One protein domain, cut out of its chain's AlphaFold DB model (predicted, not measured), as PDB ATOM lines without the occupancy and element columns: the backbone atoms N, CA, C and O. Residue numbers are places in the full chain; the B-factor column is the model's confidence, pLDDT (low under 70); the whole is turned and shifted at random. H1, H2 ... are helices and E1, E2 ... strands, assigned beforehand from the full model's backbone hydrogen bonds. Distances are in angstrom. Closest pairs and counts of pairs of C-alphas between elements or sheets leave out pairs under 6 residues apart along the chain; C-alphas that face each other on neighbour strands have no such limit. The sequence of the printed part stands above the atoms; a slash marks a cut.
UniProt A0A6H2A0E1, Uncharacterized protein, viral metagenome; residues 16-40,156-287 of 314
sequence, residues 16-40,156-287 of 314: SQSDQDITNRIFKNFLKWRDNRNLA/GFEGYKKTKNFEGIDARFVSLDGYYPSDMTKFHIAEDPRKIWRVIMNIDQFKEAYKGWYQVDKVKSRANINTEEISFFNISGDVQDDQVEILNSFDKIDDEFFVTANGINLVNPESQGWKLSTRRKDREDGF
ATOM      1  N   SER A  16      41.982  -5.395  18.976       89.88
ATOM      2  CA  SER A  16      42.657  -4.806  20.137       89.88
ATOM      3  C   SER A  16      42.690  -5.784  21.318       89.88
ATOM      4  O   SER A  16      41.810  -6.633  21.430       89.88
ATOM      5  N   GLN A  17      43.660  -5.659  22.232       90.25
ATOM      6  CA  GLN A  17      43.721  -6.527  23.421       90.25
ATOM      7  C   GLN A  17      42.417  -6.477  24.237       90.25
ATOM      8  O   GLN A  17      41.928  -7.508  24.685       90.25
ATOM      9  N   SER A  18      41.807  -5.292  24.350       90.25
ATOM     10  CA  SER A  18      40.518  -5.117  25.025       90.25
ATOM     11  C   SER A  18      39.392  -5.906  24.351       90.25
ATOM     12  O   SER A  18      38.559  -6.478  25.047       90.25
ATOM     13  N   ASP A  19      39.355  -5.953  23.015       89.81
ATOM     14  CA  ASP A  19      38.362  -6.747  22.283       89.81
ATOM     15  C   ASP A  19      38.578  -8.247  22.504       89.81
ATOM     16  O   ASP A  19      37.608  -8.983  22.681       89.81
ATOM     17  N   GLN A  20      39.837  -8.695  22.560       90.44
ATOM     18  CA  GLN A  20      40.173 -10.095  22.851       90.44
ATOM     19  C   GLN A  20      39.720 -10.502  24.248       90.44
ATOM     20  O   GLN A  20      39.164 -11.580  24.435       90.44
ATOM     21  N   ASP A  21      39.928  -9.643  25.242       92.00
ATOM     22  CA  ASP A  21      39.504  -9.921  26.611       92.00
ATOM     23  C   ASP A  21      37.970 -10.036  26.698       92.00
ATOM     24  O   ASP A  21      37.445 -10.929  27.373       92.00
ATOM     25  N   ILE A  22      37.243  -9.197  25.947       91.19
ATOM     26  CA  ILE A  22      35.781  -9.266  25.819       91.19
ATOM     27  C   ILE A  22      35.353 -10.577  25.149       91.19
ATOM     28  O   ILE A  22      34.501 -11.284  25.699       91.19
ATOM     29  N   THR A  23      35.934 -10.938  24.001       92.75
ATOM     30  CA  THR A  23      35.543 -12.153  23.268       92.75
ATOM     31  C   THR A  23      35.880 -13.420  24.049       92.75
ATOM     32  O   THR A  23      35.045 -14.323  24.138       92.75
ATOM     33  N   ASN A  24      37.034 -13.461  24.719       93.56
ATOM     34  CA  ASN A  24      37.424 -14.552  25.613       93.56
ATOM     35  C   ASN A  24      36.465 -14.689  26.802       93.56
ATOM     36  O   ASN A  24      36.063 -15.802  27.152       93.56
ATOM     37  N   ARG A  25      36.058 -13.569  27.414       94.81
ATOM     38  CA  ARG A  25      35.069 -13.556  28.504       94.81
ATOM     39  C   ARG A  25      33.723 -14.110  28.037       94.81
ATOM     40  O   ARG A  25      33.158 -14.968  28.717       94.81
ATOM     41  N   ILE A  26      33.229 -13.660  26.884       95.12
ATOM     42  CA  ILE A  26      31.955 -14.117  26.305       95.12
ATOM     43  C   ILE A  26      32.018 -15.604  25.976       95.12
ATOM     44  O   ILE A  26      31.123 -16.349  26.371       95.12
ATOM     45  N   PHE A  27      33.089 -16.063  25.329       96.06
ATOM     46  CA  PHE A  27      33.240 -17.471  24.977       96.06
ATOM     47  C   PHE A  27      33.341 -18.369  26.215       96.06
ATOM     48  O   PHE A  27      32.692 -19.412  26.289       96.06
ATOM     49  N   LYS A  28      34.077 -17.940  27.247       96.38
ATOM     50  CA  LYS A  28      34.141 -18.656  28.528       96.38
ATOM     51  C   LYS A  28      32.765 -18.757  29.195       96.38
ATOM     52  O   LYS A  28      32.413 -19.823  29.703       96.38
ATOM     53  N   ASN A  29      31.988 -17.673  29.189       96.62
ATOM     54  CA  ASN A  29      30.615 -17.676  29.698       96.62
ATOM     55  C   ASN A  29      29.720 -18.607  28.877       96.62
ATOM     56  O   ASN A  29      28.988 -19.403  29.457       96.62
ATOM     57  N   PHE A  30      29.835 -18.568  27.549       97.06
ATOM     58  CA  PHE A  30      29.126 -19.466  26.647       97.06
ATOM     59  C   PHE A  30      29.407 -20.938  26.972       97.06
ATOM     60  O   PHE A  30      28.460 -21.695  27.163       97.06
ATOM     61  N   LEU A  31      30.676 -21.342  27.102       96.25
ATOM     62  CA  LEU A  31      31.031 -22.721  27.453       96.25
ATOM     63  C   LEU A  31      30.419 -23.127  28.798       96.25
ATOM     64  O   LEU A  31      29.763 -24.163  28.888       96.25
ATOM     65  N   LYS A  32      30.547 -22.271  29.820       96.81
ATOM     66  CA  LYS A  32      29.955 -22.506  31.142       96.81
ATOM     67  C   LYS A  32      28.432 -22.681  31.068       96.81
ATOM     68  O   LYS A  32      27.889 -23.601  31.672       96.81
ATOM     69  N   TRP A  33      27.729 -21.796  30.363       96.31
ATOM     70  CA  TRP A  33      26.266 -21.825  30.273       96.31
ATOM     71  C   TRP A  33      25.760 -22.959  29.383       96.31
ATOM     72  O   TRP A  33      24.732 -23.559  29.684       96.31
ATOM     73  N   ARG A  34      26.507 -23.325  28.339       95.38
ATOM     74  CA  ARG A  34      26.268 -24.534  27.544       95.38
ATOM     75  C   ARG A  34      26.356 -25.779  28.415       95.38
ATOM     76  O   ARG A  34      25.461 -26.618  28.354       95.38
ATOM     77  N   ASP A  35      27.402 -25.890  29.225       95.69
ATOM     78  CA  ASP A  35      27.598 -27.048  30.090       95.69
ATOM     79  C   ASP A  35      26.493 -27.111  31.160       95.69
ATOM     80  O   ASP A  35      25.896 -28.169  31.346       95.69
ATOM     81  N   ASN A  36      26.110 -25.970  31.752       93.69
ATOM     82  CA  ASN A  36      24.963 -25.871  32.665       93.69
ATOM     83  C   ASN A  36      23.637 -26.288  32.009       93.69
ATOM     84  O   ASN A  36      22.866 -27.036  32.602       93.69
ATOM     85  N   ARG A  37      23.361 -25.831  30.783       92.31
ATOM     86  CA  ARG A  37      22.156 -26.204  30.021       92.31
ATOM     87  C   ARG A  37      22.095 -27.708  29.738       92.31
ATOM     88  O   ARG A  37      21.012 -28.290  29.668       92.31
ATOM     89  N   ASN A  38      23.259 -28.327  29.558       93.19
ATOM     90  CA  ASN A  38      23.400 -29.753  29.291       93.19
ATOM     91  C   ASN A  38      23.335 -30.616  30.562       93.19
ATOM     92  O   ASN A  38      23.391 -31.840  30.451       93.19
ATOM     93  N   LEU A  39      23.195 -30.021  31.749       94.62
ATOM     94  CA  LEU A  39      22.906 -30.773  32.966       94.62
ATOM     95  C   LEU A  39      21.490 -31.354  32.922       94.62
ATOM     96  O   LEU A  39      20.589 -30.844  32.252       94.62
ATOM     97  N   ALA A  40      21.305 -32.450  33.651       94.06
ATOM     98  CA  ALA A  40      19.991 -33.022  33.885       94.06
ATOM     99  C   ALA A  40      19.271 -32.232  34.983       94.06
ATOM    100  O   ALA A  40      19.834 -32.016  36.055       94.06
ATOM    101  N   GLY A 156      11.262 -15.373  21.845       85.25
ATOM    102  CA  GLY A 156      11.407 -14.356  20.819       85.25
ATOM    103  C   GLY A 156      12.343 -13.256  21.284       85.25
ATOM    104  O   GLY A 156      12.571 -13.065  22.479       85.25
ATOM    105  N   PHE A 157      12.918 -12.571  20.310       84.06
ATOM    106  CA  PHE A 157      13.706 -11.372  20.502       84.06
ATOM    107  C   PHE A 157      13.085 -10.255  19.674       84.06
ATOM    108  O   PHE A 157      12.922 -10.401  18.465       84.06
ATOM    109  N   GLU A 158      12.777  -9.145  20.323       76.81
ATOM    110  CA  GLU A 158      12.315  -7.907  19.721       76.81
ATOM    111  C   GLU A 158      13.395  -6.848  19.900       76.81
ATOM    112  O   GLU A 158      13.795  -6.501  21.013       76.81
ATOM    113  N   GLY A 159      13.896  -6.339  18.783       72.69
ATOM    114  CA  GLY A 159      14.905  -5.290  18.764       72.69
ATOM    115  C   GLY A 159      14.522  -4.178  17.804       72.69
ATOM    116  O   GLY A 159      13.724  -4.367  16.898       72.69
ATOM    117  N   TYR A 160      15.116  -3.002  17.972       69.81
ATOM    118  CA  TYR A 160      14.982  -1.938  16.983       69.81
ATOM    119  C   TYR A 160      16.013  -2.128  15.872       69.81
ATOM    120  O   TYR A 160      17.209  -2.268  16.144       69.81
ATOM    121  N   LYS A 161      15.566  -2.100  14.618       68.06
ATOM    122  CA  LYS A 161      16.420  -2.216  13.440       68.06
ATOM    123  C   LYS A 161      16.283  -0.969  12.580       68.06
ATOM    124  O   LYS A 161      15.192  -0.612  12.144       68.06
ATOM    125  N   LYS A 162      17.427  -0.354  12.285       67.00
ATOM    126  CA  LYS A 162      17.556   0.725  11.311       67.00
ATOM    127  C   LYS A 162      18.381   0.232  10.131       67.00
ATOM    128  O   LYS A 162      19.442  -0.358  10.295       67.00
ATOM    129  N   THR A 163      17.847   0.415   8.939       65.69
ATOM    130  CA  THR A 163      18.488   0.149   7.653       65.69
ATOM    131  C   THR A 163      18.122   1.282   6.704       65.69
ATOM    132  O   THR A 163      17.200   2.050   6.971       65.69
ATOM    133  N   LYS A 164      18.782   1.354   5.544       67.12
ATOM    134  CA  LYS A 164      18.470   2.362   4.522       67.12
ATOM    135  C   LYS A 164      16.989   2.380   4.098       67.12
ATOM    136  O   LYS A 164      16.486   3.439   3.743       67.12
ATOM    137  N   ASN A 165      16.314   1.226   4.129       67.44
ATOM    138  CA  ASN A 165      14.951   1.055   3.605       67.44
ATOM    139  C   ASN A 165      13.901   0.744   4.687       67.44
ATOM    140  O   ASN A 165      12.719   0.666   4.372       67.44
ATOM    141  N   PHE A 166      14.317   0.513   5.932       61.97
ATOM    142  CA  PHE A 166      13.436   0.113   7.026       61.97
ATOM    143  C   PHE A 166      13.972   0.645   8.348       61.97
ATOM    144  O   PHE A 166      15.138   0.419   8.675       61.97
ATOM    145  N   GLU A 167      13.110   1.300   9.110       72.44
ATOM    146  CA  GLU A 167      13.373   1.748  10.469       72.44
ATOM    147  C   GLU A 167      12.170   1.354  11.330       72.44
ATOM    148  O   GLU A 167      11.061   1.833  11.099       72.44
ATOM    149  N   GLY A 168      12.368   0.434  12.274       66.19
ATOM    150  CA  GLY A 168      11.269  -0.103  13.075       66.19
ATOM    151  C   GLY A 168      11.671  -1.249  13.997       66.19
ATOM    152  O   GLY A 168      12.853  -1.548  14.170       66.19
ATOM    153  N   ILE A 169      10.668  -1.884  14.605       67.75
ATOM    154  CA  ILE A 169      10.843  -3.065  15.456       67.75
ATOM    155  C   ILE A 169      11.031  -4.295  14.558       67.75
ATOM    156  O   ILE A 169      10.273  -4.513  13.618       67.75
ATOM    157  N   ASP A 170      12.065  -5.081  14.837       68.94
ATOM    158  CA  ASP A 170      12.374  -6.367  14.219       68.94
ATOM    159  C   ASP A 170      12.197  -7.457  15.282       68.94
ATOM    160  O   ASP A 170      12.924  -7.492  16.279       68.94
ATOM    161  N   ALA A 171      11.210  -8.322  15.069       72.62
ATOM    162  CA  ALA A 171      10.907  -9.452  15.933       72.62
ATOM    163  C   ALA A 171      11.416 -10.741  15.283       72.62
ATOM    164  O   ALA A 171      11.149 -11.017  14.112       72.62
ATOM    165  N   ARG A 172      12.161 -11.556  16.034       78.81
ATOM    166  CA  ARG A 172      12.724 -12.819  15.546       78.81
ATOM    167  C   ARG A 172      12.545 -13.939  16.548       78.81
ATOM    168  O   ARG A 172      12.720 -13.756  17.750       78.81
ATOM    169  N   PHE A 173      12.307 -15.143  16.036       83.94
ATOM    170  CA  PHE A 173      12.370 -16.342  16.859       83.94
ATOM    171  C   PHE A 173      13.804 -16.686  17.213       83.94
ATOM    172  O   PHE A 173      14.685 -16.781  16.357       83.94
ATOM    173  N   VAL A 174      14.000 -16.978  18.489       88.56
ATOM    174  CA  VAL A 174      15.240 -17.534  18.997       88.56
ATOM    175  C   VAL A 174      15.083 -19.051  19.015       88.56
ATOM    176  O   VAL A 174      14.096 -19.605  19.510       88.56
ATOM    177  N   SER A 175      16.035 -19.760  18.411       90.12
ATOM    178  CA  SER A 175      16.089 -21.214  18.559       90.12
ATOM    179  C   SER A 175      16.455 -21.552  19.999       90.12
ATOM    180  O   SER A 175      17.442 -21.019  20.506       90.12
ATOM    181  N   LEU A 176      15.706 -22.450  20.647       90.56
ATOM    182  CA  LEU A 176      16.035 -22.890  22.004       90.56
ATOM    183  C   LEU A 176      17.411 -23.575  22.055       90.56
ATOM    184  O   LEU A 176      18.157 -23.390  23.013       90.56
ATOM    185  N   ASP A 177      17.806 -24.272  20.983       91.50
ATOM    186  CA  ASP A 177      19.140 -24.876  20.846       91.50
ATOM    187  C   ASP A 177      20.255 -23.817  20.764       91.50
ATOM    188  O   ASP A 177      21.412 -24.061  21.128       91.50
ATOM    189  N   GLY A 178      19.903 -22.621  20.293       93.12
ATOM    190  CA  GLY A 178      20.767 -21.448  20.223       93.12
ATOM    191  C   GLY A 178      20.690 -20.555  21.461       93.12
ATOM    192  O   GLY A 178      21.416 -19.570  21.519       93.12
ATOM    193  N   TYR A 179      19.846 -20.862  22.446       95.12
ATOM    194  CA  TYR A 179      19.668 -20.033  23.635       95.12
ATOM    195  C   TYR A 179      20.413 -20.614  24.845       95.12
ATOM    196  O   TYR A 179      20.361 -21.819  25.115       95.12
ATOM    197  N   TYR A 180      21.125 -19.745  25.563       95.62
ATOM    198  CA  TYR A 180      22.001 -20.095  26.681       95.62
ATOM    199  C   TYR A 180      21.740 -19.141  27.855       95.62
ATOM    200  O   TYR A 180      22.370 -18.080  27.923       95.62
ATOM    201  N   PRO A 181      20.805 -19.480  28.762       94.88
ATOM    202  CA  PRO A 181      20.579 -18.696  29.970       94.88
ATOM    203  C   PRO A 181      21.758 -18.839  30.935       94.88
ATOM    204  O   PRO A 181      22.396 -19.896  30.996       94.88
ATOM    205  N   SER A 182      22.037 -17.800  31.723       95.56
ATOM    206  CA  SER A 182      23.079 -17.891  32.751       95.56
ATOM    207  C   SER A 182      22.673 -18.796  33.911       95.56
ATOM    208  O   SER A 182      23.525 -19.461  34.513       95.56
ATOM    209  N   ASP A 183      21.368 -18.841  34.188       91.88
ATOM    210  CA  ASP A 183      20.753 -19.630  35.241       91.88
ATOM    211  C   ASP A 183      19.517 -20.363  34.712       91.88
ATOM    212  O   ASP A 183      18.495 -19.774  34.368       91.88
ATOM    213  N   MET A 184      19.630 -21.685  34.685       88.94
ATOM    214  CA  MET A 184      18.593 -22.605  34.234       88.94
ATOM    215  C   MET A 184      17.397 -22.707  35.185       88.94
ATOM    216  O   MET A 184      16.329 -23.155  34.775       88.94
ATOM    217  N   THR A 185      17.567 -22.314  36.449       87.31
ATOM    218  CA  THR A 185      16.526 -22.431  37.480       87.31
ATOM    219  C   THR A 185      15.485 -21.316  37.400       87.31
ATOM    220  O   THR A 185      14.403 -21.435  37.977       87.31
ATOM    221  N   LYS A 186      15.782 -20.244  36.659       86.00
ATOM    222  CA  LYS A 186      14.879 -19.110  36.479       86.00
ATOM    223  C   LYS A 186      13.796 -19.440  35.469       86.00
ATOM    224  O   LYS A 186      14.062 -19.741  34.308       86.00
ATOM    225  N   PHE A 187      12.549 -19.345  35.916       74.44
ATOM    226  CA  PHE A 187      11.406 -19.661  35.070       74.44
ATOM    227  C   PHE A 187      11.121 -18.550  34.053       74.44
ATOM    228  O   PHE A 187      10.820 -18.836  32.887       74.44
ATOM    229  N   HIS A 188      11.226 -17.287  34.471       80.56
ATOM    230  CA  HIS A 188      10.967 -16.132  33.617       80.56
ATOM    231  C   HIS A 188      12.254 -15.639  32.960       80.56
ATOM    232  O   HIS A 188      13.230 -15.309  33.627       80.56
ATOM    233  N   ILE A 189      12.238 -15.526  31.629       83.56
ATOM    234  CA  ILE A 189      13.416 -15.103  30.857       83.56
ATOM    235  C   ILE A 189      13.876 -13.679  31.202       83.56
ATOM    236  O   ILE A 189      15.064 -13.379  31.117       83.56
ATOM    237  N   ALA A 190      12.939 -12.826  31.627       81.38
ATOM    238  CA  ALA A 190      13.187 -11.447  32.043       81.38
ATOM    239  C   ALA A 190      13.910 -11.346  33.402       81.38
ATOM    240  O   ALA A 190      14.517 -10.317  33.709       81.38
ATOM    241  N   GLU A 191      13.861 -12.406  34.220       86.12
ATOM    242  CA  GLU A 191      14.580 -12.492  35.499       86.12
ATOM    243  C   GLU A 191      16.032 -12.942  35.317       86.12
ATOM    244  O   GLU A 191      16.838 -12.820  36.248       86.12
ATOM    245  N   ASP A 192      16.380 -13.494  34.152       89.44
ATOM    246  CA  ASP A 192      17.747 -13.884  33.834       89.44
ATOM    247  C   ASP A 192      18.546 -12.656  33.367       89.44
ATOM    248  O   ASP A 192      18.327 -12.170  32.254       89.44
ATOM    249  N   PRO A 193      19.467 -12.123  34.192       90.56
ATOM    250  CA  PRO A 193      20.192 -10.906  33.857       90.56
ATOM    251  C   PRO A 193      21.196 -11.119  32.729       90.56
ATOM    252  O   PRO A 193      21.655 -10.145  32.141       90.56
ATOM    253  N   ARG A 194      21.604 -12.364  32.471       93.94
ATOM    254  CA  ARG A 194      22.717 -12.679  31.586       93.94
ATOM    255  C   ARG A 194      22.333 -13.835  30.690       93.94
ATOM    256  O   ARG A 194      21.932 -14.884  31.170       93.94
ATOM    257  N   LYS A 195      22.460 -13.649  29.384       95.00
ATOM    258  CA  LYS A 195      22.048 -14.655  28.404       95.00
ATOM    259  C   LYS A 195      22.883 -14.532  27.141       95.00
ATOM    260  O   LYS A 195      23.305 -13.437  26.769       95.00
ATOM    261  N   ILE A 196      23.144 -15.662  26.497       96.12
ATOM    262  CA  ILE A 196      23.788 -15.712  25.186       96.12
ATOM    263  C   ILE A 196      22.813 -16.312  24.184       96.12
ATOM    264  O   ILE A 196      22.218 -17.366  24.410       96.12
ATOM    265  N   TRP A 197      22.682 -15.637  23.051       94.81
ATOM    266  CA  TRP A 197      21.998 -16.149  21.880       94.81
ATOM    267  C   TRP A 197      23.016 -16.445  20.780       94.81
ATOM    268  O   TRP A 197      23.617 -15.550  20.185       94.81
ATOM    269  N   ARG A 198      23.195 -17.736  20.519       96.50
ATOM    270  CA  ARG A 198      24.058 -18.297  19.491       96.50
ATOM    271  C   ARG A 198      23.315 -18.430  18.167       96.50
ATOM    272  O   ARG A 198      22.208 -18.969  18.120       96.50
ATOM    273  N   VAL A 199      23.974 -18.030  17.088       95.69
ATOM    274  CA  VAL A 199      23.522 -18.255  15.713       95.69
ATOM    275  C   VAL A 199      24.682 -18.829  14.911       95.69
ATOM    276  O   VAL A 199      25.794 -18.326  15.001       95.69
ATOM    277  N   ILE A 200      24.428 -19.875  14.129       96.69
ATOM    278  CA  ILE A 200      25.390 -20.417  13.166       96.69
ATOM    279  C   ILE A 200      24.824 -20.160  11.775       96.69
ATOM    280  O   ILE A 200      23.654 -20.455  11.527       96.69
ATOM    281  N   MET A 201      25.626 -19.588  10.884       97.19
ATOM    282  CA  MET A 201      25.227 -19.327   9.499       97.19
ATOM    283  C   MET A 201      26.427 -19.389   8.559       97.19
ATOM    284  O   MET A 201      27.574 -19.334   9.004       97.19
ATOM    285  N   ASN A 202      26.167 -19.483   7.258       97.81
ATOM    286  CA  ASN A 202      27.223 -19.508   6.249       97.81
ATOM    287  C   ASN A 202      27.930 -18.148   6.168       97.81
ATOM    288  O   ASN A 202      27.302 -17.102   6.355       97.81
ATOM    289  N   ILE A 203      29.226 -18.152   5.845       97.00
ATOM    290  CA  ILE A 203      30.049 -16.931   5.782       97.00
ATOM    291  C   ILE A 203      29.475 -15.861   4.840       97.00
ATOM    292  O   ILE A 203      29.522 -14.674   5.161       97.00
ATOM    293  N   ASP A 204      28.880 -16.259   3.714       96.81
ATOM    294  CA  ASP A 204      28.293 -15.320   2.751       96.81
ATOM    295  C   ASP A 204      27.042 -14.637   3.315       96.81
ATOM    296  O   ASP A 204      26.886 -13.419   3.211       96.81
ATOM    297  N   GLN A 205      26.182 -15.408   3.992       95.56
ATOM    298  CA  GLN A 205      25.003 -14.879   4.684       95.56
ATOM    299  C   GLN A 205      25.411 -13.938   5.818       95.56
ATOM    300  O   GLN A 205      24.795 -12.890   5.999       95.56
ATOM    301  N   PHE A 206      26.470 -14.290   6.551       95.62
ATOM    302  CA  PHE A 206      27.034 -13.452   7.602       95.62
ATOM    303  C   PHE A 206      27.522 -12.106   7.050       95.62
ATOM    304  O   PHE A 206      27.122 -11.056   7.551       95.62
ATOM    305  N   LYS A 207      28.342 -12.117   5.994       95.06
ATOM    306  CA  LYS A 207      28.888 -10.886   5.401       95.06
ATOM    307  C   LYS A 207      27.801  -9.957   4.875       95.06
ATOM    308  O   LYS A 207      27.928  -8.745   5.024       95.06
ATOM    309  N   GLU A 208      26.733 -10.509   4.305       91.50
ATOM    310  CA  GLU A 208      25.597  -9.705   3.858       91.50
ATOM    311  C   GLU A 208      24.781  -9.164   5.043       91.50
ATOM    312  O   GLU A 208      24.470  -7.975   5.087       91.50
ATOM    313  N   ALA A 209      24.485 -10.000   6.045       87.56
ATOM    314  CA  ALA A 209      23.686  -9.606   7.208       87.56
ATOM    315  C   ALA A 209      24.361  -8.530   8.076       87.56
ATOM    316  O   ALA A 209      23.669  -7.681   8.642       87.56
ATOM    317  N   TYR A 210      25.692  -8.556   8.170       89.06
ATOM    318  CA  TYR A 210      26.494  -7.623   8.969       89.06
ATOM    319  C   TYR A 210      27.271  -6.626   8.104       89.06
ATOM    320  O   TYR A 210      28.223  -5.993   8.562       89.06
ATOM    321  N   LYS A 211      26.875  -6.447   6.842       89.00
ATOM    322  CA  LYS A 211      27.545  -5.535   5.917       89.00
ATOM    323  C   LYS A 211      27.687  -4.135   6.518       89.00
ATOM    324  O   LYS A 211      26.715  -3.531   6.966       89.00
ATOM    325  N   GLY A 212      28.913  -3.619   6.505       86.31
ATOM    326  CA  GLY A 212      29.253  -2.306   7.055       86.31
ATOM    327  C   GLY A 212      29.605  -2.305   8.543       86.31
ATOM    328  O   GLY A 212      30.092  -1.289   9.025       86.31
ATOM    329  N   TRP A 213      29.428  -3.407   9.277       88.00
ATOM    330  CA  TRP A 213      29.881  -3.472  10.667       88.00
ATOM    331  C   TRP A 213      31.413  -3.496  10.749       88.00
ATOM    332  O   TRP A 213      32.105  -4.080   9.912       88.00
ATOM    333  N   TYR A 214      31.957  -2.868  11.790       88.50
ATOM    334  CA  TYR A 214      33.388  -2.847  12.059       88.50
ATOM    335  C   TYR A 214      33.903  -4.269  12.322       88.50
ATOM    336  O   TYR A 214      33.281  -5.037  13.053       88.50
ATOM    337  N   GLN A 215      35.058  -4.590  11.732       90.44
ATOM    338  CA  GLN A 215      35.742  -5.891  11.805       90.44
ATOM    339  C   GLN A 215      35.044  -7.077  11.119       90.44
ATOM    340  O   GLN A 215      35.580  -8.181  11.176       90.44
ATOM    341  N   VAL A 216      33.940  -6.883  10.387       92.81
ATOM    342  CA  VAL A 216      33.293  -7.986   9.642       92.81
ATOM    343  C   VAL A 216      34.221  -8.637   8.626       92.81
ATOM    344  O   VAL A 216      34.265  -9.861   8.544       92.81
ATOM    345  N   ASP A 217      35.037  -7.849   7.926       93.06
ATOM    346  CA  ASP A 217      36.006  -8.372   6.951       93.06
ATOM    347  C   ASP A 217      37.112  -9.225   7.590       93.06
ATOM    348  O   ASP A 217      37.792  -9.986   6.903       93.06
ATOM    349  N   LYS A 218      37.297  -9.111   8.913       92.12
ATOM    350  CA  LYS A 218      38.278  -9.891   9.679       92.12
ATOM    351  C   LYS A 218      37.728 -11.248  10.114       92.12
ATOM    352  O   LYS A 218      38.506 -12.114  10.508       92.12
ATOM    353  N   VAL A 219      36.410 -11.443  10.052       93.19
ATOM    354  CA  VAL A 219      35.779 -12.721  10.376       93.19
ATOM    355  C   VAL A 219      36.050 -13.707   9.251       93.19
ATOM    356  O   VAL A 219      35.719 -13.477   8.085       93.19
ATOM    357  N   LYS A 220      36.648 -14.836   9.619       92.88
ATOM    358  CA  LYS A 220      36.942 -15.948   8.720       92.88
ATOM    359  C   LYS A 220      36.014 -17.118   9.031       92.88
ATOM    360  O   LYS A 220      35.558 -17.262  10.165       92.88
ATOM    361  N   SER A 221      35.726 -17.941   8.027       93.94
ATOM    362  CA  SER A 221      35.045 -19.220   8.238       93.94
ATOM    363  C   SER A 221      35.948 -20.188   9.007       93.94
ATOM    364  O   SER A 221      37.163 -19.984   9.093       93.94
ATOM    365  N   ARG A 222      35.369 -21.261   9.552       91.69
ATOM    366  CA  ARG A 222      36.127 -22.237  10.343       91.69
ATOM    367  C   ARG A 222      37.288 -22.880   9.571       91.69
ATOM    368  O   ARG A 222      38.365 -23.029  10.141       91.69
ATOM    369  N   ALA A 223      37.109 -23.210   8.290       89.50
ATOM    370  CA  ALA A 223      38.167 -23.814   7.473       89.50
ATOM    371  C   ALA A 223      39.426 -22.940   7.405       89.50
ATOM    372  O   ALA A 223      40.532 -23.423   7.629       89.50
ATOM    373  N   ASN A 224      39.240 -21.641   7.162       85.62
ATOM    374  CA  ASN A 224      40.338 -20.681   7.047       85.62
ATOM    375  C   ASN A 224      41.036 -20.433   8.390       85.62
ATOM    376  O   ASN A 224      42.201 -20.050   8.424       85.62
ATOM    377  N   ILE A 225      40.323 -20.641   9.496       85.25
ATOM    378  CA  ILE A 225      40.878 -20.510  10.842       85.25
ATOM    379  C   ILE A 225      41.747 -21.721  11.178       85.25
ATOM    380  O   ILE A 225      42.829 -21.537  11.709       85.25
ATOM    381  N   ASN A 226      41.336 -22.939  10.816       80.56
ATOM    382  CA  ASN A 226      42.134 -24.145  11.079       80.56
ATOM    383  C   ASN A 226      43.457 -24.183  10.292       80.56
ATOM    384  O   ASN A 226      44.407 -24.830  10.727       80.56
ATOM    385  N   THR A 227      43.514 -23.544   9.121       78.31
ATOM    386  CA  THR A 227      44.734 -23.481   8.298       78.31
ATOM    387  C   THR A 227      45.774 -22.508   8.834       78.31
ATOM    388  O   THR A 227      46.957 -22.638   8.530       78.31
ATOM    389  N   GLU A 228      45.338 -21.516   9.600       69.62
ATOM    390  CA  GLU A 228      46.211 -20.530  10.211       69.62
ATOM    391  C   GLU A 228      46.469 -21.003  11.649       69.62
ATOM    392  O   GLU A 228      45.522 -21.203  12.396       69.62
ATOM    393  N   GLU A 229      47.720 -21.223  12.071       65.50
ATOM    394  CA  GLU A 229      48.059 -21.605  13.463       65.50
ATOM    395  C   GLU A 229      47.825 -20.440  14.450       65.50
ATOM    396  O   GLU A 229      48.705 -19.996  15.185       65.50
ATOM    397  N   ILE A 230      46.626 -19.876  14.432       63.66
ATOM    398  CA  ILE A 230      46.266 -18.657  15.121       63.66
ATOM    399  C   ILE A 230      45.361 -19.020  16.295       63.66
ATOM    400  O   ILE A 230      44.217 -19.437  16.136       63.66
ATOM    401  N   SER A 231      45.887 -18.832  17.505       62.22
ATOM    402  CA  SER A 231      45.306 -19.334  18.756       62.22
ATOM    403  C   SER A 231      44.142 -18.519  19.332       62.22
ATOM    404  O   SER A 231      43.564 -18.941  20.331       62.22
ATOM    405  N   PHE A 232      43.793 -17.356  18.767       70.06
ATOM    406  CA  PHE A 232      42.788 -16.471  19.380       70.06
ATOM    407  C   PHE A 232      41.348 -16.737  18.921       70.06
ATOM    408  O   PHE A 232      40.410 -16.221  19.533       70.06
ATOM    409  N   PHE A 233      41.140 -17.494  17.841       77.25
ATOM    410  CA  PHE A 233      39.795 -17.801  17.365       77.25
ATOM    411  C   PHE A 233      39.174 -18.889  18.242       77.25
ATOM    412  O   PHE A 233      39.577 -20.050  18.218       77.25
ATOM    413  N   ASN A 234      38.164 -18.504  19.012       83.50
ATOM    414  CA  ASN A 234      37.382 -19.425  19.817       83.50
ATOM    415  C   ASN A 234      36.108 -19.804  19.055       83.50
ATOM    416  O   ASN A 234      35.224 -18.966  18.873       83.50
ATOM    417  N   ILE A 235      36.033 -21.057  18.604       88.31
ATOM    418  CA  ILE A 235      34.901 -21.594  17.839       88.31
ATOM    419  C   ILE A 235      34.475 -22.922  18.453       88.31
ATOM    420  O   ILE A 235      35.307 -23.765  18.795       88.31
ATOM    421  N   SER A 236      33.170 -23.134  18.567       91.50
ATOM    422  CA  SER A 236      32.635 -24.423  18.995       91.50
ATOM    423  C   SER A 236      32.932 -25.556  18.006       91.50
ATOM    424  O   SER A 236      32.957 -25.380  16.789       91.50
ATOM    425  N   GLY A 237      33.099 -26.767  18.543       91.25
ATOM    426  CA  GLY A 237      33.473 -27.955  17.772       91.25
ATOM    427  C   GLY A 237      32.443 -28.433  16.740       91.25
ATOM    428  O   GLY A 237      32.818 -29.186  15.845       91.25
ATOM    429  N   ASP A 238      31.195 -27.982  16.811       93.81
ATOM    430  CA  ASP A 238      30.067 -28.364  15.948       93.81
ATOM    431  C   ASP A 238      29.840 -27.437  14.736       93.81
ATOM    432  O   ASP A 238      28.974 -27.717  13.911       93.81
ATOM    433  N   VAL A 239      30.610 -26.354  14.600       95.06
ATOM    434  CA  VAL A 239      30.501 -25.394  13.482       95.06
ATOM    435  C   VAL A 239      31.108 -25.984  12.203       95.06
ATOM    436  O   VAL A 239      32.204 -26.529  12.255       95.06
ATOM    437  N   GLN A 240      30.455 -25.891  11.045       96.38
ATOM    438  CA  GLN A 240      31.021 -26.428   9.797       96.38
ATOM    439  C   GLN A 240      32.088 -25.505   9.183       96.38
ATOM    440  O   GLN A 240      32.249 -24.350   9.577       96.38
ATOM    441  N   ASP A 241      32.838 -26.030   8.217       95.81
ATOM    442  CA  ASP A 241      34.003 -25.387   7.593       95.81
ATOM    443  C   ASP A 241      33.695 -24.042   6.905       95.81
ATOM    444  O   ASP A 241      34.507 -23.114   6.955       95.81
ATOM    445  N   ASP A 242      32.511 -23.907   6.310       96.38
ATOM    446  CA  ASP A 242      32.003 -22.713   5.622       96.38
ATOM    447  C   ASP A 242      31.144 -21.805   6.523       96.38
ATOM    448  O   ASP A 242      30.608 -20.784   6.075       96.38
ATOM    449  N   GLN A 243      31.034 -22.149   7.807       97.06
ATOM    450  CA  GLN A 243      30.162 -21.473   8.757       97.06
ATOM    451  C   GLN A 243      30.904 -20.519   9.691       97.06
ATOM    452  O   GLN A 243      32.118 -20.588   9.917       97.06
ATOM    453  N   VAL A 244      30.112 -19.609  10.248       96.81
ATOM    454  CA  VAL A 244      30.484 -18.656  11.284       96.81
ATOM    455  C   VAL A 244      29.545 -18.838  12.468       96.81
ATOM    456  O   VAL A 244      28.324 -18.883  12.309       96.81
ATOM    457  N   GLU A 245      30.123 -18.920  13.659       97.31
ATOM    458  CA  GLU A 245      29.419 -18.881  14.931       97.31
ATOM    459  C   GLU A 245      29.349 -17.450  15.443       97.31
ATOM    460  O   GLU A 245      30.367 -16.789  15.640       97.31
ATOM    461  N   ILE A 246      28.131 -16.989  15.697       96.50
ATOM    462  CA  ILE A 246      27.827 -15.677  16.248       96.50
ATOM    463  C   ILE A 246      27.296 -15.869  17.661       96.50
ATOM    464  O   ILE A 246      26.350 -16.630  17.869       96.50
ATOM    465  N   LEU A 247      27.864 -15.151  18.622       96.38
ATOM    466  CA  LEU A 247      27.398 -15.096  20.003       96.38
ATOM    467  C   LEU A 247      26.923 -13.677  20.305       96.38
ATOM    468  O   LEU A 247      27.721 -12.743  20.367       96.38
ATOM    469  N   ASN A 248      25.617 -13.532  20.500       94.06
ATOM    470  CA  ASN A 248      24.996 -12.309  20.988       94.06
ATOM    471  C   ASN A 248      24.928 -12.408  22.514       94.06
ATOM    472  O   ASN A 248      24.129 -13.180  23.045       94.06
ATOM    473  N   SER A 249      25.799 -11.687  23.211       93.44
ATOM    474  CA  SER A 249      25.892 -11.687  24.671       93.44
ATOM    475  C   SER A 249      25.158 -10.485  25.241       93.44
ATOM    476  O   SER A 249      25.497  -9.348  24.920       93.44
ATOM    477  N   PHE A 250      24.203 -10.742  26.127       92.12
ATOM    478  CA  PHE A 250      23.418  -9.724  26.814       92.12
ATOM    479  C   PHE A 250      23.727  -9.785  28.307       92.12
ATOM    480  O   PHE A 250      23.571 -10.842  28.926       92.12
ATOM    481  N   ASP A 251      24.151  -8.660  28.879       90.56
ATOM    482  CA  ASP A 251      24.402  -8.506  30.311       90.56
ATOM    483  C   ASP A 251      23.646  -7.292  30.858       90.56
ATOM    484  O   ASP A 251      24.057  -6.143  30.710       90.56
ATOM    485  N   LYS A 252      22.515  -7.557  31.509       86.38
ATOM    486  CA  LYS A 252      21.653  -6.539  32.111       86.38
ATOM    487  C   LYS A 252      22.262  -5.917  33.370       86.38
ATOM    488  O   LYS A 252      21.901  -4.798  33.715       86.38
ATOM    489  N   ILE A 253      23.147  -6.629  34.076       88.44
ATOM    490  CA  ILE A 253      23.772  -6.110  35.307       88.44
ATOM    491  C   ILE A 253      24.761  -5.006  34.947       88.44
ATOM    492  O   ILE A 253      24.744  -3.941  35.565       88.44
ATOM    493  N   ASP A 254      25.579  -5.269  33.931       86.75
ATOM    494  CA  ASP A 254      26.640  -4.364  33.497       86.75
ATOM    495  C   ASP A 254      26.182  -3.398  32.377       86.75
ATOM    496  O   ASP A 254      26.925  -2.493  32.003       86.75
ATOM    497  N   ASP A 255      24.935  -3.530  31.895       82.56
ATOM    498  CA  ASP A 255      24.367  -2.778  30.758       82.56
ATOM    499  C   ASP A 255      25.206  -2.948  29.473       82.56
ATOM    500  O   ASP A 255      25.470  -2.005  28.721       82.56
ATOM    501  N   GLU A 256      25.655  -4.183  29.235       84.75
ATOM    502  CA  GLU A 256      26.534  -4.542  28.126       84.75
ATOM    503  C   GLU A 256      25.812  -5.417  27.093       84.75
ATOM    504  O   GLU A 256      25.115  -6.382  27.423       84.75
ATOM    505  N   PHE A 257      26.026  -5.103  25.815       87.00
ATOM    506  CA  PHE A 257      25.629  -5.946  24.696       87.00
ATOM    507  C   PHE A 257      26.794  -6.096  23.724       87.00
ATOM    508  O   PHE A 257      27.325  -5.107  23.221       87.00
ATOM    509  N   PHE A 258      27.171  -7.339  23.442       90.06
ATOM    510  CA  PHE A 258      28.261  -7.650  22.525       90.06
ATOM    511  C   PHE A 258      27.823  -8.678  21.496       90.06
ATOM    512  O   PHE A 258      27.110  -9.630  21.815       90.06
ATOM    513  N   VAL A 259      28.315  -8.516  20.271       92.56
ATOM    514  CA  VAL A 259      28.159  -9.494  19.198       92.56
ATOM    515  C   VAL A 259      29.548  -9.943  18.791       92.56
ATOM    516  O   VAL A 259      30.335  -9.148  18.287       92.56
ATOM    517  N   THR A 260      29.861 -11.217  19.001       94.62
ATOM    518  CA  THR A 260      31.146 -11.783  18.575       94.62
ATOM    519  C   THR A 260      30.930 -12.823  17.494       94.62
ATOM    520  O   THR A 260      30.038 -13.653  17.645       94.62
ATOM    521  N   ALA A 261      31.759 -12.829  16.453       95.62
ATOM    522  CA  ALA A 261      31.726 -13.830  15.392       95.62
ATOM    523  C   ALA A 261      33.071 -14.560  15.295       95.62
ATOM    524  O   ALA A 261      34.101 -13.926  15.069       95.62
ATOM    525  N   ASN A 262      33.071 -15.880  15.510       94.62
ATOM    526  CA  ASN A 262      34.268 -16.731  15.582       94.62
ATOM    527  C   ASN A 262      35.390 -16.162  16.484       94.62
ATOM    528  O   ASN A 262      36.563 -16.384  16.228       94.62
ATOM    529  N   GLY A 263      35.061 -15.404  17.535       91.19
ATOM    530  CA  GLY A 263      36.050 -14.778  18.428       91.19
ATOM    531  C   GLY A 263      36.509 -13.365  18.036       91.19
ATOM    532  O   GLY A 263      37.362 -12.806  18.723       91.19
ATOM    533  N   ILE A 264      35.931 -12.763  16.991       92.94
ATOM    534  CA  ILE A 264      36.100 -11.344  16.636       92.94
ATOM    535  C   ILE A 264      34.940 -10.525  17.203       92.94
ATOM    536  O   ILE A 264      33.779 -10.881  16.992       92.94
ATOM    537  N   ASN A 265      35.239  -9.429  17.903       93.00
ATOM    538  CA  ASN A 265      34.225  -8.500  18.405       93.00
ATOM    539  C   ASN A 265      33.693  -7.601  17.275       93.00
ATOM    540  O   ASN A 265      34.452  -6.862  16.651       93.00
ATOM    541  N   LEU A 266      32.388  -7.638  17.012       90.81
ATOM    542  CA  LEU A 266      31.765  -6.812  15.981       90.81
ATOM    543  C   LEU A 266      31.177  -5.544  16.592       90.81
ATOM    544  O   LEU A 266      30.454  -5.588  17.586       90.81
ATOM    545  N   VAL A 267      31.426  -4.407  15.941       83.69
ATOM    546  CA  VAL A 267      30.872  -3.112  16.361       83.69
ATOM    547  C   VAL A 267      30.111  -2.494  15.200       83.69
ATOM    548  O   VAL A 267      30.683  -2.193  14.158       83.69
ATOM    549  N   ASN A 268      28.811  -2.276  15.354       75.31
ATOM    550  CA  ASN A 268      28.047  -1.580  14.324       75.31
ATOM    551  C   ASN A 268      28.394  -0.067  14.340       75.31
ATOM    552  O   ASN A 268      28.303   0.569  15.399       75.31
ATOM    553  N   PRO A 269      28.805   0.521  13.199       61.00
ATOM    554  CA  PRO A 269      29.243   1.915  13.113       61.00
ATOM    555  C   PRO A 269      28.125   2.943  13.321       61.00
ATOM    556  O   PRO A 269      28.415   4.036  13.798       61.00
ATOM    557  N   GLU A 270      26.863   2.618  13.015       62.50
ATOM    558  CA  GLU A 270      25.716   3.539  13.195       62.50
ATOM    559  C   GLU A 270      25.351   3.757  14.674       62.50
ATOM    560  O   GLU A 270      24.494   4.557  15.041       62.50
ATOM    561  N   SER A 271      26.036   3.029  15.538       54.09
ATOM    562  CA  SER A 271      25.698   2.761  16.924       54.09
ATOM    563  C   SER A 271      26.990   2.691  17.723       54.09
ATOM    564  O   SER A 271      27.263   1.681  18.371       54.09
ATOM    565  N   GLN A 272      27.836   3.719  17.592       40.97
ATOM    566  CA  GLN A 272      29.093   3.838  18.332       40.97
ATOM    567  C   GLN A 272      28.835   3.614  19.840       40.97
ATOM    568  O   GLN A 272      28.435   4.528  20.559       40.97
ATOM    569  N   GLY A 273      29.027   2.365  20.282       38.28
ATOM    570  CA  GLY A 273      28.683   1.840  21.603       38.28
ATOM    571  C   GLY A 273      27.242   1.316  21.731       38.28
ATOM    572  O   GLY A 273      26.358   2.050  22.175       38.28
ATOM    573  N   TRP A 274      27.000   0.026  21.460       41.66
ATOM    574  CA  TRP A 274      25.786  -0.628  21.969       41.66
ATOM    575  C   TRP A 274      25.945  -0.860  23.470       41.66
ATOM    576  O   TRP A 274      26.522  -1.843  23.919       41.66
ATOM    577  N   LYS A 275      25.388   0.055  24.256       41.81
ATOM    578  CA  LYS A 275      24.650  -0.352  25.457       41.81
ATOM    579  C   LYS A 275      23.346  -1.002  24.994       41.81
ATOM    580  O   LYS A 275      22.951  -0.757  23.852       41.81
ATOM    581  N   LEU A 276      22.679  -1.794  25.831       43.94
ATOM    582  CA  LEU A 276      21.337  -2.357  25.593       43.94
ATOM    583  C   LEU A 276      20.310  -1.225  25.331       43.94
ATOM    584  O   LEU A 276      19.499  -0.879  26.172       43.94
ATOM    585  N   SER A 277      20.368  -0.566  24.173       37.94
ATOM    586  CA  SER A 277      19.710   0.713  23.875       37.94
ATOM    587  C   SER A 277      19.918   1.813  24.948       37.94
ATOM    588  O   SER A 277      19.250   1.883  25.969       37.94
ATOM    589  N   THR A 278      20.787   2.789  24.670       37.59
ATOM    590  CA  THR A 278      20.639   4.184  25.151       37.59
ATOM    591  C   THR A 278      20.223   4.416  26.631       37.59
ATOM    592  O   THR A 278      19.061   4.666  26.942       37.59
ATOM    593  N   ARG A 279      21.212   4.556  27.525       35.78
ATOM    594  CA  ARG A 279      21.230   5.538  28.642       35.78
ATOM    595  C   ARG A 279      20.205   5.452  29.801       35.78
ATOM    596  O   ARG A 279      20.235   6.372  30.622       35.78
ATOM    597  N   ARG A 280      19.363   4.424  29.979       38.88
ATOM    598  CA  ARG A 280      18.498   4.332  31.188       38.88
ATOM    599  C   ARG A 280      18.534   2.966  31.878       38.88
ATOM    600  O   ARG A 280      18.300   1.954  31.239       38.88
ATOM    601  N   LYS A 281      18.729   2.989  33.205       45.16
ATOM    602  CA  LYS A 281      18.787   1.846  34.143       45.16
ATOM    603  C   LYS A 281      17.513   0.986  34.217       45.16
ATOM    604  O   LYS A 281      17.527  -0.046  34.879       45.16
ATOM    605  N   ASP A 282      16.435   1.400  33.555       47.97
ATOM    606  CA  ASP A 282      15.080   0.909  33.828       47.97
ATOM    607  C   ASP A 282      14.493   0.087  32.664       47.97
ATOM    608  O   ASP A 282      13.295  -0.182  32.657       47.97
ATOM    609  N   ARG A 283      15.289  -0.266  31.642       56.91
ATOM    610  CA  ARG A 283      14.780  -0.980  30.457       56.91
ATOM    611  C   ARG A 283      14.928  -2.497  30.566       56.91
ATOM    612  O   ARG A 283      15.932  -3.023  31.047       56.91
ATOM    613  N   GLU A 284      13.879  -3.185  30.133       61.31
ATOM    614  CA  GLU A 284      13.816  -4.636  29.980       61.31
ATOM    615  C   GLU A 284      14.619  -5.064  28.746       61.31
ATOM    616  O   GLU A 284      14.765  -4.297  27.792       61.31
ATOM    617  N   ASP A 285      15.203  -6.263  28.783       67.62
ATOM    618  CA  ASP A 285      15.842  -6.816  27.593       67.62
ATOM    619  C   ASP A 285      14.774  -7.202  26.560       67.62
ATOM    620  O   ASP A 285      13.651  -7.538  26.918       67.62
ATOM    621  N   GLY A 286      15.114  -7.136  25.270       63.31
ATOM    622  CA  GLY A 286      14.169  -7.403  24.179       63.31
ATOM    623  C   GLY A 286      13.696  -8.857  24.080       63.31
ATOM    624  O   GLY A 286      13.103  -9.230  23.076       63.31
ATOM    625  N   PHE A 287      13.997  -9.718  25.057       73.88
ATOM    626  CA  PHE A 287      13.566 -11.109  25.020       73.88
ATOM    627  C   PHE A 287      12.194 -11.274  25.653       73.88
ATOM    628  O   PHE A 287      11.958 -10.889  26.796       73.88
TER     629      PHE A 287
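This is residues 16 to 40 and 156 to 287 of the 314 residues of an uncharacterized protein of viral metagenome (UniProt A0A6H2A0E1). A twisted five-stranded antiparallel sheet makes the core, with the long helix H1 running across one face and the short helix H2 on the other. The hairpin E1 and E2 is a separate small ribbon apart from E5, E6 and E7, and H3 lies with long loops beyond one end of the sheet's long strands. The printed part has 157 residues, with three named helices and seven named strands in the order H1 E1 E2 E3 E4 H2 H3 E5 E6 E7; the class is mixed. The sheet's order is E3 E4 E5 E6 E7. The whole is compact, with a radius of gyration of the C-alphas of 15.6 A and spans of 46 by 45 by 29 A.

In the larger sheet, E3 is residues 179 to 181, E4 residues 194 to 202 (26.6 A), E5 residues 243 to 251 (25.8 A), E6 residues 256 to 261 (16.6 A) and E7 residues 264 to 266. C-alpha 266 is at (31.765, -6.812, 15.981). H1, residues 17 to 37, is 29.9 A long and begins with C-alpha 17 at (43.721, -6.527, 23.421). H2 is residues 203 to 209 and H3 residues 222 to 227. E1, residues 156 to 162, is 18.9 A long and E2, residues 167 to 174, is 21.2 A long.

The sheet is twisted, its C-alphas up to 4.1 A off their best plane. E3 and E4 form a hairpin, with N 180 and O 196 within hydrogen-bond range at 2.9 A. E4 and E5 are antiparallel, with N 197 and O 248 at 2.9 A. E5 E6 E7 form a meander, each strand the antiparallel neighbour of the one before; N 247 and O 260 are 2.8 A apart, N 266 and O 259 also 2.8 A. H1 is on the sheet at a height of 8.7 A and runs across the strands, at 89 degrees to E3 on the local plane. The closest C-alphas of H1 and E3 are those of Trp 33 and Tyr 180, 5.8 A. H2 is on the opposite face, over E5; the closest C-alphas of H2 and E5 are those of Ile 203 and Gln 243, 5.4 A. H3 is only just not on the sheet, with 4 pairs of C-alphas within 10 A. The hairpin E1 and E2 has N 159 and O 170 at 2.9 A; the closest C-alphas of E2 and E4, those of Val 174 and Trp 197, are 7.5 A apart. In H1, H2 and H3 every O i to N i+4 pair is within hydrogen-bond range.

The two C-alphas farthest apart are those of Thr 227 and Asp 282, 46.1 A. Residues 41 to 155 are not printed, and C-alphas 40 and 156 are 24.3 A apart across the cut. The links E3 to E4, H2 to H3 and H3 to E5 are long. The mean pLDDT of the printed part is 83.4; residues 160 to 166, 168 to 170, 228 to 231 and 269 to 286 are under 70.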